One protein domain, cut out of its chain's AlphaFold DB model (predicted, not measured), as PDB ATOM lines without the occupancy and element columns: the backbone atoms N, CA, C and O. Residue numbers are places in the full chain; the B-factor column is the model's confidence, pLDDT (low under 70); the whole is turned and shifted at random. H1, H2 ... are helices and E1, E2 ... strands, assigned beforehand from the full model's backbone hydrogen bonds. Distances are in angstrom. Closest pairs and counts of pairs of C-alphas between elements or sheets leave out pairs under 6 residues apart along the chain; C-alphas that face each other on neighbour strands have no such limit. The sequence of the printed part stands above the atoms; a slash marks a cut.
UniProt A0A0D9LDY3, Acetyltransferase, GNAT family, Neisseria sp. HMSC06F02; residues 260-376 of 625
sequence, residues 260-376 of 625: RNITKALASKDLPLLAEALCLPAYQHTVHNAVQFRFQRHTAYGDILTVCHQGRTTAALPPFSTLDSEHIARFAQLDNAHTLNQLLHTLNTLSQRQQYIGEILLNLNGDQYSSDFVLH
ATOM      1  N   ARG A 260      12.302 -46.288 -19.158       90.31
ATOM      2  CA  ARG A 260      11.130 -47.175 -19.260       90.31
ATOM      3  C   ARG A 260      10.100 -46.723 -20.304       90.31
ATOM      4  O   ARG A 260       9.542 -47.563 -21.002       90.31
ATOM      5  N   ASN A 261       9.861 -45.414 -20.427       91.75
ATOM      6  CA  ASN A 261       8.872 -44.875 -21.363       91.75
ATOM      7  C   ASN A 261       9.398 -44.971 -22.796       91.75
ATOM      8  O   ASN A 261       8.657 -45.367 -23.688       91.75
ATOM      9  N   ILE A 262      10.690 -44.686 -22.990       89.25
ATOM     10  CA  ILE A 262      11.354 -44.806 -24.292       89.25
ATOM     11  C   ILE A 262      11.329 -46.265 -24.756       89.25
ATOM     12  O   ILE A 262      10.894 -46.546 -25.865       89.25
ATOM     13  N   THR A 263      11.725 -47.209 -23.896       88.81
ATOM     14  CA  THR A 263      11.703 -48.643 -24.226       88.81
ATOM     15  C   THR A 263      10.297 -49.119 -24.589       88.81
ATOM     16  O   THR A 263      10.139 -49.860 -25.556       88.81
ATOM     17  N   LYS A 264       9.269 -48.663 -23.860       90.31
ATOM     18  CA  LYS A 264       7.871 -48.983 -24.168       90.31
ATOM     19  C   LYS A 264       7.449 -48.448 -25.543       90.31
ATOM     20  O   LYS A 264       6.853 -49.200 -26.305       90.31
ATOM     21  N   ALA A 265       7.784 -47.195 -25.862       88.69
ATOM     22  CA  ALA A 265       7.444 -46.569 -27.142       88.69
ATOM     23  C   ALA A 265       8.153 -47.227 -28.338       88.69
ATOM     24  O   ALA A 265       7.544 -47.449 -29.384       88.69
ATOM     25  N   LEU A 266       9.425 -47.604 -28.169       88.12
ATOM     26  CA  LEU A 266      10.184 -48.340 -29.184       88.12
ATOM     27  C   LEU A 266       9.593 -49.733 -29.430       88.12
ATOM     28  O   LEU A 266       9.449 -50.141 -30.580       88.12
ATOM     29  N   ALA A 267       9.208 -50.443 -28.365       87.81
ATOM     30  CA  ALA A 267       8.599 -51.767 -28.471       87.81
ATOM     31  C   ALA A 267       7.244 -51.734 -29.198       87.81
ATOM     32  O   ALA A 267       6.938 -52.649 -29.960       87.81
ATOM     33  N   SER A 268       6.449 -50.677 -29.001       88.50
ATOM     34  CA  SER A 268       5.175 -50.488 -29.701       88.50
ATOM     35  C   SER A 268       5.316 -49.894 -31.107       88.50
ATOM     36  O   SER A 268       4.320 -49.842 -31.822       88.50
ATOM     37  N   LYS A 269       6.520 -49.450 -31.510       86.75
ATOM     38  CA  LYS A 269       6.780 -48.697 -32.755       86.75
ATOM     39  C   LYS A 269       5.861 -47.474 -32.927       86.75
ATOM     40  O   LYS A 269       5.523 -47.093 -34.045       86.75
ATOM     41  N   ASP A 270       5.456 -46.867 -31.814       90.56
ATOM     42  CA  ASP A 270       4.543 -45.723 -31.782       90.56
ATOM     43  C   ASP A 270       5.362 -44.423 -31.745       90.56
ATOM     44  O   ASP A 270       5.953 -44.074 -30.719       90.56
ATOM     45  N   LEU A 271       5.447 -43.737 -32.889       92.25
ATOM     46  CA  LEU A 271       6.264 -42.530 -33.058       92.25
ATOM     47  C   LEU A 271       5.717 -41.306 -32.294       92.25
ATOM     48  O   LEU A 271       6.517 -40.616 -31.656       92.25
ATOM     49  N   PRO A 272       4.396 -41.028 -32.273       94.00
ATOM     50  CA  PRO A 272       3.817 -40.046 -31.354       94.00
ATOM     51  C   PRO A 272       4.158 -40.309 -29.882       94.00
ATOM     52  O   PRO A 272       4.604 -39.396 -29.183       94.00
ATOM     53  N   LEU A 273       4.021 -41.556 -29.421       93.88
ATOM     54  CA  LEU A 273       4.376 -41.930 -28.051       93.88
ATOM     55  C   LEU A 273       5.883 -41.789 -27.793       93.88
ATOM     56  O   LEU A 273       6.297 -41.436 -26.686       93.88
ATOM     57  N   LEU A 274       6.719 -42.031 -28.809       93.44
ATOM     58  CA  LEU A 274       8.164 -41.830 -28.730       93.44
ATOM     59  C   LEU A 274       8.520 -40.346 -28.570       93.44
ATOM     60  O   LEU A 274       9.347 -40.021 -27.716       93.44
ATOM     61  N   ALA A 275       7.873 -39.443 -29.314       94.50
ATOM     62  CA  ALA A 275       8.058 -37.999 -29.149       94.50
ATOM     63  C   ALA A 275       7.731 -37.544 -27.718       94.50
ATOM     64  O   ALA A 275       8.526 -36.836 -27.092       94.50
ATOM     65  N   GLU A 276       6.614 -38.021 -27.159       95.12
ATOM     66  CA  GLU A 276       6.230 -37.736 -25.773       95.12
ATOM     67  C   GLU A 276       7.249 -38.308 -24.771       95.12
ATOM     68  O   GLU A 276       7.710 -37.601 -23.869       95.12
ATOM     69  N   ALA A 277       7.668 -39.567 -24.955       94.06
ATOM     70  CA  ALA A 277       8.652 -40.228 -24.099       94.06
ATOM     71  C   ALA A 277      10.016 -39.513 -24.098       94.06
ATOM     72  O   ALA A 277      10.694 -39.479 -23.065       94.06
ATOM     73  N   LEU A 278      10.396 -38.917 -25.231       94.38
ATOM     74  CA  LEU A 278      11.604 -38.109 -25.404       94.38
ATOM     75  C   LEU A 278      11.432 -36.648 -24.966       94.38
ATOM     76  O   LEU A 278      12.410 -35.899 -24.966       94.38
ATOM     77  N   CYS A 279      10.228 -36.245 -24.546       96.00
ATOM     78  CA  CYS A 279       9.893 -34.866 -24.188       96.00
ATOM     79  C   CYS A 279      10.159 -33.874 -25.336       96.00
ATOM     80  O   CYS A 279      10.622 -32.759 -25.091       96.00
ATOM     81  N   LEU A 280       9.898 -34.291 -26.576       94.88
ATOM     82  CA  LEU A 280      10.069 -33.489 -27.786       94.88
ATOM     83  C   LEU A 280       8.709 -32.987 -28.313       94.88
ATOM     84  O   LEU A 280       7.665 -33.478 -27.876       94.88
ATOM     85  N   PRO A 281       8.694 -31.997 -29.228       94.00
ATOM     86  CA  PRO A 281       7.478 -31.555 -29.911       94.00
ATOM     87  C   PRO A 281       6.744 -32.696 -30.615       94.00
ATOM     88  O   PRO A 281       7.337 -33.739 -30.899       94.00
ATOM     89  N   ALA A 282       5.458 -32.488 -30.904       92.81
ATOM     90  CA  ALA A 282       4.596 -33.514 -31.477       92.81
ATOM     91  C   ALA A 282       5.193 -34.126 -32.754       92.81
ATOM     92  O   ALA A 282       5.838 -33.441 -33.555       92.81
ATOM     93  N   TYR A 283       4.972 -35.430 -32.922       92.50
ATOM     94  CA  TYR A 283       5.391 -36.140 -34.119       92.50
ATOM     95  C   TYR A 283       4.631 -35.618 -35.342       92.50
ATOM     96  O   TYR A 283       3.398 -35.625 -35.356       92.50
ATOM     97  N   GLN A 284       5.363 -35.200 -36.373       90.38
ATOM     98  CA  GLN A 284       4.798 -34.834 -37.666       90.38
ATOM     99  C   GLN A 284       5.846 -35.030 -38.761       90.38
ATOM    100  O   GLN A 284       6.856 -34.326 -38.814       90.38
ATOM    101  N   HIS A 285       5.565 -35.947 -39.686       84.81
ATOM    102  CA  HIS A 285       6.411 -36.150 -40.856       84.81
ATOM    103  C   HIS A 285       6.364 -34.904 -41.752       84.81
ATOM    104  O   HIS A 285       5.289 -34.483 -42.186       84.81
ATOM    105  N   THR A 286       7.517 -34.274 -41.989       76.12
ATOM    106  CA  THR A 286       7.612 -33.007 -42.734       76.12
ATOM    107  C   THR A 286       8.702 -33.092 -43.800       76.12
ATOM    108  O   THR A 286       9.833 -33.446 -43.490       76.12
ATOM    109  N   VAL A 287       8.375 -32.749 -45.053       70.56
ATOM    110  CA  VAL A 287       9.314 -32.824 -46.198       70.56
ATOM    111  C   VAL A 287      10.041 -31.497 -46.444       70.56
ATOM    112  O   VAL A 287      11.169 -31.481 -46.934       70.56
ATOM    113  N   HIS A 288       9.413 -30.374 -46.085       71.25
ATOM    114  CA  HIS A 288       9.981 -29.036 -46.227       71.25
ATOM    115  C   HIS A 288      10.077 -28.354 -44.866       71.25
ATOM    116  O   HIS A 288       9.114 -28.349 -44.095       71.25
ATOM    117  N   ASN A 289      11.247 -27.784 -44.581       81.00
ATOM    118  CA  ASN A 289      11.534 -27.096 -43.331       81.00
ATOM    119  C   ASN A 289      12.427 -25.866 -43.560       81.00
ATOM    120  O   ASN A 289      13.330 -25.905 -44.396       81.00
ATOM    121  N   ALA A 290      12.230 -24.800 -42.784       85.31
ATOM    122  CA  ALA A 290      13.138 -23.649 -42.793       85.31
ATOM    123  C   ALA A 290      14.465 -23.987 -42.091       85.31
ATOM    124  O   ALA A 290      15.544 -23.655 -42.586       85.31
ATOM    125  N   VAL A 291      14.379 -24.719 -40.974       91.56
ATOM    126  CA  VAL A 291      15.533 -25.251 -40.232       91.56
ATOM    127  C   VAL A 291      15.308 -26.732 -39.934       91.56
ATOM    128  O   VAL A 291      14.235 -27.104 -39.458       91.56
ATOM    129  N   GLN A 292      16.316 -27.566 -40.198       93.88
ATOM    130  CA  GLN A 292      16.323 -28.982 -39.812       93.88
ATOM    131  C   GLN A 292      17.426 -29.226 -38.796       93.88
ATOM    132  O   GLN A 292      18.577 -28.876 -39.048       93.88
ATOM    133  N   PHE A 293      17.088 -29.883 -37.698       95.94
ATOM    134  CA  PHE A 293      18.040 -30.455 -36.758       95.94
ATOM    135  C   PHE A 293      18.019 -31.971 -36.948       95.94
ATOM    136  O   PHE A 293      16.946 -32.569 -36.931       95.94
ATOM    137  N   ARG A 294      19.182 -32.595 -37.112       95.94
ATOM    138  CA  ARG A 294      19.318 -34.043 -37.288       95.94
ATOM    139  C   ARG A 294      20.338 -34.593 -36.308       95.94
ATOM    140  O   ARG A 294      21.515 -34.253 -36.377       95.94
ATOM    141  N   PHE A 295      19.881 -35.442 -35.399       96.44
ATOM    142  CA  PHE A 295      20.737 -36.203 -34.502       96.44
ATOM    143  C   PHE A 295      20.889 -37.629 -35.017       96.44
ATOM    144  O   PHE A 295      19.891 -38.309 -35.241       96.44
ATOM    145  N   GLN A 296      22.128 -38.074 -35.193       93.50
ATOM    146  CA  GLN A 296      22.457 -39.394 -35.731       93.50
ATOM    147  C   GLN A 296      23.816 -39.867 -35.208       93.50
ATOM    148  O   GLN A 296      24.590 -39.077 -34.664       93.50
ATOM    149  N   ARG A 297      24.143 -41.146 -35.420       92.19
ATOM    150  CA  ARG A 297      25.465 -41.692 -35.096       92.19
ATOM    151  C   ARG A 297      26.372 -41.710 -36.320       92.19
ATOM    152  O   ARG A 297      26.125 -42.428 -37.279       92.19
ATOM    153  N   HIS A 298      27.448 -40.938 -36.263       91.75
ATOM    154  CA  HIS A 298      28.498 -40.910 -37.269       91.75
ATOM    155  C   HIS A 298      29.577 -41.954 -36.966       91.75
ATOM    156  O   HIS A 298      30.046 -42.056 -35.834       91.75
ATOM    157  N   THR A 299      30.049 -42.663 -37.991       88.69
ATOM    158  CA  THR A 299      31.025 -43.764 -37.873       88.69
ATOM    159  C   THR A 299      32.350 -43.353 -37.225       88.69
ATOM    160  O   THR A 299      32.853 -44.058 -36.360       88.69
ATOM    161  N   ALA A 300      32.901 -42.197 -37.609       90.00
ATOM    162  CA  ALA A 300      34.152 -41.676 -37.046       90.00
ATOM    163  C   ALA A 300      33.988 -40.842 -35.758       90.00
ATOM    164  O   ALA A 300      34.898 -40.811 -34.930       90.00
ATOM    165  N   TYR A 301      32.860 -40.136 -35.591       93.81
ATOM    166  CA  TYR A 301      32.733 -39.076 -34.580       93.81
ATOM    167  C   TYR A 301      31.787 -39.416 -33.412       93.81
ATOM    168  O   TYR A 301      31.760 -38.690 -32.412       93.81
ATOM    169  N   GLY A 302      31.042 -40.520 -33.517       93.06
ATOM    170  CA  GLY A 302      29.978 -40.884 -32.587       93.06
ATOM    171  C   GLY A 302      28.700 -40.096 -32.832       93.06
ATOM    172  O   GLY A 302      28.383 -39.739 -33.963       93.06
ATOM    173  N   ASP A 303      27.935 -39.863 -31.777       94.56
ATOM    174  CA  ASP A 303      26.695 -39.099 -31.845       94.56
ATOM    175  C   ASP A 303      26.976 -37.653 -32.302       94.56
ATOM    176  O   ASP A 303      27.821 -36.960 -31.731       94.56
ATOM    177  N   ILE A 304      26.253 -37.176 -33.315       96.25
ATOM    178  CA  ILE A 304      26.351 -35.805 -33.827       96.25
ATOM    179  C   ILE A 304      24.964 -35.192 -33.978       96.25
ATOM    180  O   ILE A 304      24.010 -35.877 -34.338       96.25
ATOM    181  N   LEU A 305      24.865 -33.887 -33.738       97.94
ATOM    182  CA  LEU A 305      23.709 -33.071 -34.094       97.94
ATOM    183  C   LEU A 305      24.113 -32.126 -35.224       97.94
ATOM    184  O   LEU A 305      24.941 -31.244 -35.003       97.94
ATOM    185  N   THR A 306      23.531 -32.275 -36.409       97.81
ATOM    186  CA  THR A 306      23.671 -31.314 -37.509       97.81
ATOM    187  C   THR A 306      22.458 -30.397 -37.571       97.81
ATOM    188  O   THR A 306      21.339 -30.795 -37.256       97.81
ATOM    189  N   VAL A 307      22.684 -29.140 -37.944       97.38
ATOM    190  CA  VAL A 307      21.635 -28.136 -38.121       97.38
ATOM    191  C   VAL A 307      21.822 -27.476 -39.476       97.38
ATOM    192  O   VAL A 307      22.872 -26.884 -39.735       97.38
ATOM    193  N   CYS A 308      20.801 -27.581 -40.322       95.88
ATOM    194  CA  CYS A 308      20.780 -27.028 -41.669       95.88
ATOM    195  C   CYS A 308      19.835 -25.823 -41.726       95.88
ATOM    196  O   CYS A 308      18.664 -25.943 -41.368       95.88
ATOM    197  N   HIS A 309      20.337 -24.677 -42.188       94.62
ATOM    198  CA  HIS A 309      19.579 -23.432 -42.348       94.62
ATOM    199  C   HIS A 309      20.123 -22.647 -43.552       94.62
ATOM    200  O   HIS A 309      21.332 -22.442 -43.653       94.62
ATOM    201  N   GLN A 310      19.248 -22.232 -44.480       90.62
ATOM    202  CA  GLN A 310      19.613 -21.455 -45.684       90.62
ATOM    203  C   GLN A 310      20.774 -22.069 -46.500       90.62
ATOM    204  O   GLN A 310      21.702 -21.377 -46.912       90.62
ATOM    205  N   GLY A 311      20.766 -23.396 -46.686       89.50
ATOM    206  CA  GLY A 311      21.816 -24.114 -47.425       89.50
ATOM    207  C   GLY A 311      23.165 -24.215 -46.701       89.50
ATOM    208  O   GLY A 311      24.138 -24.686 -47.282       89.50
ATOM    209  N   ARG A 312      23.248 -23.784 -45.437       93.31
ATOM    210  CA  ARG A 312      24.440 -23.901 -44.591       93.31
ATOM    211  C   ARG A 312      24.225 -24.969 -43.531       93.31
ATOM    212  O   ARG A 312      23.116 -25.121 -43.023       93.31
ATOM    213  N   THR A 313      25.320 -25.599 -43.114       96.38
ATOM    214  CA  THR A 313      25.321 -26.639 -42.077       96.38
ATOM    215  C   THR A 313      26.251 -26.258 -40.927       96.38
ATOM    216  O   THR A 313      27.403 -25.870 -41.142       96.38
ATOM    217  N   THR A 314      25.771 -26.392 -39.691       97.62
ATOM    218  CA  THR A 314      26.599 -26.413 -38.473       97.62
ATOM    219  C   THR A 314      26.398 -27.736 -37.743       97.62
ATOM    220  O   THR A 314      25.393 -28.411 -37.942       97.62
ATOM    221  N   ALA A 315      27.343 -28.105 -36.881       98.12
ATOM    222  CA  ALA A 315      27.230 -29.285 -36.037       98.12
ATOM    223  C   ALA A 315      27.514 -28.951 -34.569       98.12
ATOM    224  O   ALA A 315      28.164 -27.940 -34.270       98.12
ATOM    225  N   ALA A 316      27.034 -29.824 -33.689       98.00
ATOM    226  CA  ALA A 316      27.381 -29.922 -32.279       98.00
ATOM    227  C   ALA A 316      27.556 -31.398 -31.890       98.00
ATOM    228  O   ALA A 316      26.933 -32.279 -32.487       98.00
ATOM    229  N   LEU A 317      28.395 -31.667 -30.890       97.31
ATOM    230  CA  LEU A 317      28.679 -33.017 -30.400       97.31
ATOM    231  C   LEU A 317      28.367 -33.097 -28.896       97.31
ATOM    232  O   LEU A 317      28.632 -32.130 -28.180       97.31
ATOM    233  N   PRO A 318      27.828 -34.221 -28.392       95.69
ATOM    234  CA  PRO A 318      27.611 -34.401 -26.966       95.69
ATOM    235  C   PRO A 318      28.947 -34.560 -26.218       95.69
ATOM    236  O   PRO A 318      29.878 -35.143 -26.771       95.69
ATOM    237  N   PRO A 319      29.044 -34.129 -24.945       95.56
ATOM    238  CA  PRO A 319      27.966 -33.538 -24.156       95.56
ATOM    239  C   PRO A 319      27.663 -32.086 -24.558       95.56
ATOM    240  O   PRO A 319      28.540 -31.227 -24.529       95.56
ATOM    241  N   PHE A 320      26.396 -31.807 -24.870       96.06
ATOM    242  CA  PHE A 320      25.921 -30.483 -25.263       96.06
ATOM    243  C   PHE A 320      25.822 -29.557 -24.050       96.06
ATOM    244  O   PHE A 320      25.290 -29.948 -23.005       96.06
ATOM    245  N   SER A 321      26.272 -28.320 -24.216       95.06
ATOM    246  CA  SER A 321      26.236 -27.264 -23.207       95.06
ATOM    247  C   SER A 321      25.348 -26.089 -23.625       95.06
ATOM    248  O   SER A 321      24.899 -25.992 -24.771       95.06
ATOM    249  N   THR A 322      25.121 -25.137 -22.720       95.31
ATOM    250  CA  THR A 322      24.451 -23.872 -23.081       95.31
ATOM    251  C   THR A 322      25.232 -23.049 -24.112       95.31
ATOM    252  O   THR A 322      24.606 -22.329 -24.885       95.31
ATOM    253  N   LEU A 323      26.557 -23.214 -24.230       95.31
ATOM    254  CA  LEU A 323      27.343 -22.596 -25.310       95.31
ATOM    255  C   LEU A 323      26.964 -23.155 -26.688       95.31
ATOM    256  O   LEU A 323      26.893 -22.394 -27.653       95.31
ATOM    257  N   ASP A 324      26.689 -24.459 -26.776       96.06
ATOM    258  CA  ASP A 324      26.240 -25.102 -28.015       96.06
ATOM    259  C   ASP A 324      24.836 -24.629 -28.389       96.06
ATOM    260  O   ASP A 324      24.583 -24.302 -29.548       96.06
ATOM    261  N   SER A 325      23.949 -24.507 -27.396       95.56
ATOM    262  CA  SER A 325      22.606 -23.945 -27.578       95.56
ATOM    263  C   SER A 325      22.652 -22.521 -28.132       95.56
ATOM    264  O   SER A 325      22.012 -22.228 -29.136       95.56
ATOM    265  N   GLU A 326      23.464 -21.639 -27.542       95.06
ATOM    266  CA  GLU A 326      23.625 -20.261 -28.017       95.06
ATOM    267  C   GLU A 326      24.217 -20.185 -29.428       95.06
ATOM    268  O   GLU A 326      23.805 -19.346 -30.232       95.06
ATOM    269  N   HIS A 327      25.195 -21.043 -29.734       95.38
ATOM    270  CA  HIS A 327      25.796 -21.112 -31.065       95.38
ATOM    271  C   HIS A 327      24.768 -21.539 -32.114       95.38
ATOM    272  O   HIS A 327      24.622 -20.876 -33.142       95.38
ATOM    273  N   ILE A 328      24.028 -22.613 -31.836       96.62
ATOM    274  CA  ILE A 328      22.985 -23.130 -32.724       96.62
ATOM    275  C   ILE A 328      21.849 -22.113 -32.875       96.62
ATOM    276  O   ILE A 328      21.422 -21.860 -33.999       96.62
ATOM    277  N   ALA A 329      21.396 -21.486 -31.786       95.25
ATOM    278  CA  ALA A 329      20.339 -20.477 -31.826       95.25
ATOM    279  C   ALA A 329      20.731 -19.268 -32.684       95.25
ATOM    280  O   ALA A 329      19.932 -18.815 -33.496       95.25
ATOM    281  N   ARG A 330      21.980 -18.789 -32.576       94.88
ATOM    282  CA  ARG A 330      22.493 -17.707 -33.429       94.88
ATOM    283  C   ARG A 330      22.580 -18.127 -34.897       94.88
ATOM    284  O   ARG A 330      22.234 -17.345 -35.775       94.88
ATOM    285  N   PHE A 331      23.044 -19.346 -35.164       95.25
ATOM    286  CA  PHE A 331      23.164 -19.880 -36.523       95.25
ATOM    287  C   PHE A 331      21.800 -20.038 -37.216       95.25
ATOM    288  O   PHE A 331      21.638 -19.658 -38.377       95.25
ATOM    289  N   ALA A 332      20.821 -20.583 -36.495       93.62
ATOM    290  CA  ALA A 332      19.471 -20.825 -36.988       93.62
ATOM    291  C   ALA A 332      18.525 -19.621 -36.814       93.62
ATOM    292  O   ALA A 332      17.360 -19.735 -37.168       93.62
ATOM    293  N   GLN A 333      19.017 -18.488 -36.290       93.50
ATOM    294  CA  GLN A 333      18.245 -17.259 -36.041       93.50
ATOM    295  C   GLN A 333      16.963 -17.515 -35.228       93.50
ATOM    296  O   GLN A 333      15.877 -17.094 -35.603       93.50
ATOM    297  N   LEU A 334      17.094 -18.253 -34.122       90.88
ATOM    298  CA  LEU A 334      15.959 -18.641 -33.281       90.88
ATOM    299  C   LEU A 334      15.617 -17.555 -32.256       90.88
ATOM    300  O   LEU A 334      16.476 -17.182 -31.454       90.88
ATOM    301  N   ASP A 335      14.346 -17.156 -32.192       82.94
ATOM    302  CA  ASP A 335      13.849 -16.196 -31.195       82.94
ATOM    303  C   ASP A 335      13.710 -16.812 -29.792       82.94
ATOM    304  O   ASP A 335      13.980 -16.164 -28.777       82.94
ATOM    305  N   ASN A 336      13.324 -18.092 -29.710       82.69
ATOM    306  CA  ASN A 336      13.161 -18.819 -28.451       82.69
ATOM    307  C   ASN A 336      13.965 -20.126 -28.439       82.69
ATOM    308  O   ASN A 336      13.672 -21.077 -29.159       82.69
ATOM    309  N   ALA A 337      14.946 -20.210 -27.540       86.75
ATOM    310  CA  ALA A 337      15.809 -21.380 -27.402       86.75
ATOM    311  C   ALA A 337      15.253 -22.479 -26.471       86.75
ATOM    312  O   ALA A 337      15.953 -23.456 -26.218       86.75
ATOM    313  N   HIS A 338      14.040 -22.361 -25.911       91.38
ATOM    314  CA  HIS A 338      13.525 -23.350 -24.949       91.38
ATOM    315  C   HIS A 338      13.406 -24.757 -25.553       91.38
ATOM    316  O   HIS A 338      13.919 -25.711 -24.968       91.38
ATOM    317  N   THR A 339      12.806 -24.887 -26.740       92.31
ATOM    318  CA  THR A 339      12.675 -26.179 -27.437       92.31
ATOM    319  C   THR A 339      14.041 -26.764 -27.789       92.31
ATOM    320  O   THR A 339      14.276 -27.951 -27.574       92.31
ATOM    321  N   LEU A 340      14.976 -25.924 -28.243       93.94
ATOM    322  CA  LEU A 340      16.361 -26.325 -28.489       93.94
ATOM    323  C   LEU A 340      17.039 -26.828 -27.204       93.94
ATOM    324  O   LEU A 340      17.652 -27.890 -27.205       93.94
ATOM    325  N   ASN A 341      16.894 -26.114 -26.086       94.69
ATOM    326  CA  ASN A 341      17.447 -26.529 -24.794       94.69
ATOM    327  C   ASN A 341      16.866 -27.872 -24.328       94.69
ATOM    328  O   ASN A 341      17.607 -28.714 -23.818       94.69
ATOM    329  N   GLN A 342      15.561 -28.087 -24.520       95.38
ATOM    330  CA  GLN A 342      14.911 -29.362 -24.225       95.38
ATOM    331  C   GLN A 342      15.444 -30.484 -25.128       95.38
ATOM    332  O   GLN A 342      15.780 -31.547 -24.607       95.38
ATOM    333  N   LEU A 343      15.606 -30.238 -26.434       95.62
ATOM    334  CA  LEU A 343      16.224 -31.185 -27.367       95.62
ATOM    335  C   LEU A 343      17.631 -31.570 -26.893       95.62
ATOM    336  O   LEU A 343      17.888 -32.744 -26.647       95.62
ATOM    337  N   LEU A 344      18.530 -30.602 -26.689       95.81
ATOM    338  CA  LEU A 344      19.914 -30.868 -26.274       95.81
ATOM    339  C   LEU A 344      19.993 -31.624 -24.937       95.81
ATOM    340  O   LEU A 344      20.862 -32.478 -24.749       95.81
ATOM    341  N   HIS A 345      19.073 -31.357 -24.004       95.12
ATOM    342  CA  HIS A 345      18.970 -32.092 -22.739       95.12
ATOM    343  C   HIS A 345      18.515 -33.544 -22.930       95.12
ATOM    344  O   HIS A 345      19.105 -34.457 -22.342       95.12
ATOM    345  N   THR A 346      17.516 -33.773 -23.782       95.38
ATOM    346  CA  THR A 346      17.078 -35.114 -24.189       95.38
ATOM    347  C   THR A 346      18.224 -35.881 -24.853       95.38
ATOM    348  O   THR A 346      18.527 -36.997 -24.431       95.38
ATOM    349  N   LEU A 347      18.927 -35.272 -25.812       95.50
ATOM    350  CA  LEU A 347      20.041 -35.904 -26.529       95.50
ATOM    351  C   LEU A 347      21.219 -36.240 -25.604       95.50
ATOM    352  O   LEU A 347      21.765 -37.339 -25.678       95.50
ATOM    353  N   ASN A 348      21.565 -35.351 -24.667       94.12
ATOM    354  CA  ASN A 348      22.549 -35.654 -23.624       94.12
ATOM    355  C   ASN A 348      22.142 -36.868 -22.782       94.12
ATOM    356  O   ASN A 348      22.981 -37.713 -22.485       94.12
ATOM    357  N   THR A 349      20.863 -36.963 -22.410       92.12
ATOM    358  CA  THR A 349      20.341 -38.085 -21.615       92.12
ATOM    359  C   THR A 349      20.458 -39.408 -22.376       92.12
ATOM    360  O   THR A 349      20.853 -40.417 -21.791       92.12
ATOM    361  N   LEU A 350      20.142 -39.411 -23.676       91.12
ATOM    362  CA  LEU A 350      20.284 -40.589 -24.537       91.12
ATOM    363  C   LEU A 350      21.753 -40.997 -24.691       91.12
ATOM    364  O   LEU A 350      22.090 -42.160 -24.469       91.12
ATOM    365  N   SER A 351      22.627 -40.035 -24.993       89.31
ATOM    366  CA  SER A 351      24.053 -40.283 -25.215       89.31
ATOM    367  C   SER A 351      24.759 -40.777 -23.944       89.31
ATOM    368  O   SER A 351      25.522 -41.739 -23.987       89.31
ATOM    369  N   GLN A 352      24.426 -40.213 -22.775       86.50
ATOM    370  CA  GLN A 352      24.929 -40.683 -21.474       86.50
ATOM    371  C   GLN A 352      24.503 -42.118 -21.147       86.50
ATOM    372  O   GLN A 352      25.269 -42.861 -20.539       86.50
ATOM    373  N   ARG A 353      23.288 -42.520 -21.542       85.31
ATOM    374  CA  ARG A 353      22.783 -43.892 -21.366       85.31
ATOM    375  C   ARG A 353      23.235 -44.846 -22.472       85.31
ATOM    376  O   ARG A 353      22.862 -46.013 -22.424       85.31
ATOM    377  N   GLN A 354      23.967 -44.351 -23.476       82.25
ATOM    378  CA  GLN A 354      24.291 -45.072 -24.711       82.25
ATOM    379  C   GLN A 354      23.048 -45.691 -25.382       82.25
ATOM    380  O   GLN A 354      23.123 -46.723 -26.046       82.25
ATOM    381  N   GLN A 355      21.887 -45.051 -25.214       82.56
ATOM    382  CA  GLN A 355      20.614 -45.540 -25.728       82.56
ATOM    383  C   GLN A 355      20.433 -45.053 -27.168       82.56
ATOM    384  O   GLN A 355      20.076 -43.898 -27.398       82.56
ATOM    385  N   TYR A 356      20.700 -45.930 -28.136       79.62
ATOM    386  CA  TYR A 356      20.517 -45.633 -29.554       79.62
ATOM    387  C   TYR A 356      19.077 -45.895 -29.989       79.62
ATOM    388  O   TYR A 356      18.520 -46.942 -29.670       79.62
ATOM    389  N   ILE A 357      18.482 -44.941 -30.707       83.50
ATOM    390  CA  ILE A 357      17.104 -45.047 -31.211       83.50
ATOM    391  C   ILE A 357      16.990 -44.767 -32.717       83.50
ATOM    392  O   ILE A 357      15.884 -44.675 -33.236       83.50
ATOM    393  N   GLY A 358      18.123 -44.654 -33.418       86.56
ATOM    394  CA  GLY A 358      18.190 -44.231 -34.816       86.56
ATOM    395  C   GLY A 358      18.360 -42.719 -34.973       86.56
ATOM    396  O   GLY A 358      18.992 -42.079 -34.128       86.56
ATOM    397  N   GLU A 359      17.819 -42.157 -36.053       92.06
ATOM    398  CA  GLU A 359      17.873 -40.719 -36.317       92.06
ATOM    399  C   GLU A 359      16.700 -39.988 -35.660       92.06
ATOM    400  O   GLU A 359      15.548 -40.423 -35.737       92.06
ATOM    401  N   ILE A 360      16.996 -38.845 -35.041       94.06
ATOM    402  CA  ILE A 360      15.996 -37.926 -34.493       94.06
ATOM    403  C   ILE A 360      16.054 -36.640 -35.303       94.06
ATOM    404  O   ILE A 360      17.101 -35.991 -35.382       94.06
ATOM    405  N   LEU A 361      14.917 -36.255 -35.863       94.06
ATOM    406  CA  LEU A 361      14.747 -35.028 -36.617       94.06
ATOM    407  C   LEU A 361      13.882 -34.066 -35.808       94.06
ATOM    408  O   LEU A 361      12.841 -34.444 -35.273       94.06
ATOM    409  N   LEU A 362      14.309 -32.812 -35.730       93.75
ATOM    410  CA  LEU A 362      13.462 -31.709 -35.300       93.75
ATOM    411  C   LEU A 362      13.369 -30.737 -36.473       93.75
ATOM    412  O   LEU A 362      14.393 -30.308 -37.003       93.75
ATOM    413  N   ASN A 363      12.157 -30.391 -36.883       93.06
ATOM    414  CA  ASN A 363      11.908 -29.453 -37.970       93.06
ATOM    415  C   ASN A 363      11.303 -28.173 -37.398       93.06
ATOM    416  O   ASN A 363      10.467 -28.225 -36.496       93.06
ATOM    417  N   LEU A 364      11.727 -27.028 -37.930       91.31
ATOM    418  CA  LEU A 364      11.145 -25.726 -37.626       91.31
ATOM    419  C   LEU A 364      10.586 -25.104 -38.907       91.31
ATOM    420  O   LEU A 364      11.305 -24.952 -39.902       91.31
ATOM    421  N   ASN A 365       9.308 -24.739 -38.849       87.56
ATOM    422  CA  ASN A 365       8.565 -24.073 -39.912       87.56
ATOM    423  C   ASN A 365       7.824 -22.861 -39.345       87.56
ATOM    424  O   ASN A 365       6.854 -23.018 -38.604       87.56
ATOM    425  N   GLY A 366       8.294 -21.653 -39.674       82.75
ATOM    426  CA  GLY A 366       7.882 -20.452 -38.942       82.75
ATOM    427  C   GLY A 366       8.217 -20.625 -37.459       82.75
ATOM    428  O   GLY A 366       9.359 -20.935 -37.132       82.75
ATOM    429  N   ASP A 367       7.205 -20.540 -36.596       82.00
ATOM    430  CA  ASP A 367       7.343 -20.718 -35.142       82.00
ATOM    431  C   ASP A 367       6.954 -22.123 -34.646       82.00
ATOM    432  O   ASP A 367       6.936 -22.392 -33.441       82.00
ATOM    433  N   GLN A 368       6.601 -23.037 -35.555       88.25
ATOM    434  CA  GLN A 368       6.113 -24.369 -35.201       88.25
ATOM    435  C   GLN A 368       7.222 -25.414 -35.292       88.25
ATOM    436  O   GLN A 368       7.828 -25.620 -36.347       88.25
ATOM    437  N   TYR A 369       7.449 -26.103 -34.172       92.06
ATOM    438  CA  TYR A 369       8.355 -27.240 -34.086       92.06
ATOM    439  C   TYR A 369       7.608 -28.566 -34.227       92.06
ATOM    440  O   TYR A 369       6.596 -28.781 -33.556       92.06
ATOM    441  N   SER A 370       8.177 -29.489 -34.997       93.31
ATOM    442  CA  SER A 370       7.746 -30.886 -35.073       93.31
ATOM    443  C   SER A 370       8.923 -31.844 -34.942       93.31
ATOM    444  O   SER A 370      10.052 -31.502 -35.298       93.31
ATOM    445  N   SER A 371       8.655 -33.047 -34.436       94.12
ATOM    446  CA  SER A 371       9.644 -34.128 -34.368       94.12
ATOM    447  C   SER A 371       9.351 -35.209 -35.402       94.12
ATOM    448  O   SER A 371       8.192 -35.501 -35.691       94.12
ATOM    449  N   ASP A 372      10.395 -35.843 -35.914       93.69
ATOM    450  CA  ASP A 372      10.309 -36.997 -36.807       93.69
ATOM    451  C   ASP A 372      11.455 -37.978 -36.498       93.69
ATOM    452  O   ASP A 372      12.441 -37.603 -35.857       93.69
ATOM    453  N   PHE A 373      11.318 -39.247 -36.883       92.88
ATOM    454  CA  PHE A 373      12.234 -40.309 -36.464       92.88
ATOM    455  C   PHE A 373      12.490 -41.321 -37.577       92.88
ATOM    456  O   PHE A 373      11.556 -41.832 -38.192       92.88
ATOM    457  N   VAL A 374      13.756 -41.700 -37.748       90.12
ATOM    458  CA  VAL A 374      14.152 -42.836 -38.590       90.12
ATOM    459  C   VAL A 374      14.715 -43.918 -37.680       90.12
ATOM    460  O   VAL A 374      15.865 -43.864 -37.248       90.12
ATOM    461  N   LEU A 375      13.874 -44.896 -37.343       84.75
ATOM    462  CA  LEU A 375      14.270 -46.011 -36.486       84.75
ATOM    463  C   LEU A 375      15.119 -47.002 -37.291       84.75
ATOM    464  O   LEU A 375      14.655 -47.550 -38.290       84.75
ATOM    465  N   HIS A 376      16.331 -47.288 -36.825       69.50
ATOM    466  CA  HIS A 376      17.120 -48.406 -37.336       69.50
ATOM    467  C   HIS A 376      16.822 -49.660 -36.506       69.50
ATOM    468  O   HIS A 376      16.720 -49.588 -35.281       69.50
TER     469      HIS A 376
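What this domain is: This is residues 260 to 376 of the 625 residues of the protein "Acetyltransferase, GNAT family" of Neisseria sp. HMSC06F02 (UniProt A0A0D9LDY3). A twisted sheet of five strands makes a wall, with the helices H2, H3 and H4 over one face and no named helix over the other. H1 packs on H2 in a short helical hairpin at one end of the domain, and the long link from H2 to E1 wraps round the E5 edge of the sheet. The 117 printed residues hold four named helices and five named strands, along the chain H1 H2 E1 E2 E3 H3 H4 E4 E5, and the class is mixed, helices and strands. The sheet's order is E3 E2 E1 E4 E5, all antiparallel. The whole is compact, with a radius of gyration of the C-alphas of 13.4 A and spans of 36 by 29 by 24 A.

How they stand to each other: H1, residues 260 to 268, and H2, residues 271 to 277, touch as a hairpin, opposite ways at a shallow tilt of 7 degrees; their closest C-alphas, of Ala 265 and Leu 274, are 5.0 A apart. E1, residues 291 to 298, E2, residues 302 to 309, and E3, residues 312 to 316, form a meander, each strand the antiparallel neighbour of the one before. N 294 and O 306 are 2.8 A apart between E1 and E2, and N 307 and O 314 are 2.8 A apart between E2 and E3. H3, residues 322 to 331, and H4, residues 338 to 352, touch at a steep tilt of 52 degrees, opposite ways, H4 with residues 340 to 344 alone; the closest C-alphas are those of Ser 325 and Asn 341, 6.4 A. E4, residues 359 to 365, pairs with E1, where N 293 and O 362 are 2.8 A apart. E5, residues 368 to 374, forms a hairpin with E4, with N 361 and O 372 at 2.8 A. H2, H3 and H4 lie on the same face of this sheet, as two layers, helices over strands. H2 is over E5 and across the strands, at 64 degrees to E5 on the local plane. H3 is along E3, at a height over the sheet of 10.0 A; H4 is along E1, at 9.3 A. H1 is not on the sheet. In all four helices every O i to N i+4 pair is within hydrogen-bond range.

Where its parts are: H1 begins at C-alpha 260, (11.130, -47.175, -19.260). E1 is 20.5 A long, E2 22.5 A, H4 21.0 A, E4 19.4 A and E5 20.4 A. E5 ends at C-alpha 374, (14.152, -42.836, -38.590).

The domain as a whole: The C-alphas farthest apart, of Arg 260 and Gly 311, are 37.9 A apart. The printed part has no cut. The link from H2 to E1, residues 278 to 290, is long. The mean pLDDT of the printed part is 91.4, and residue 376 is under 70.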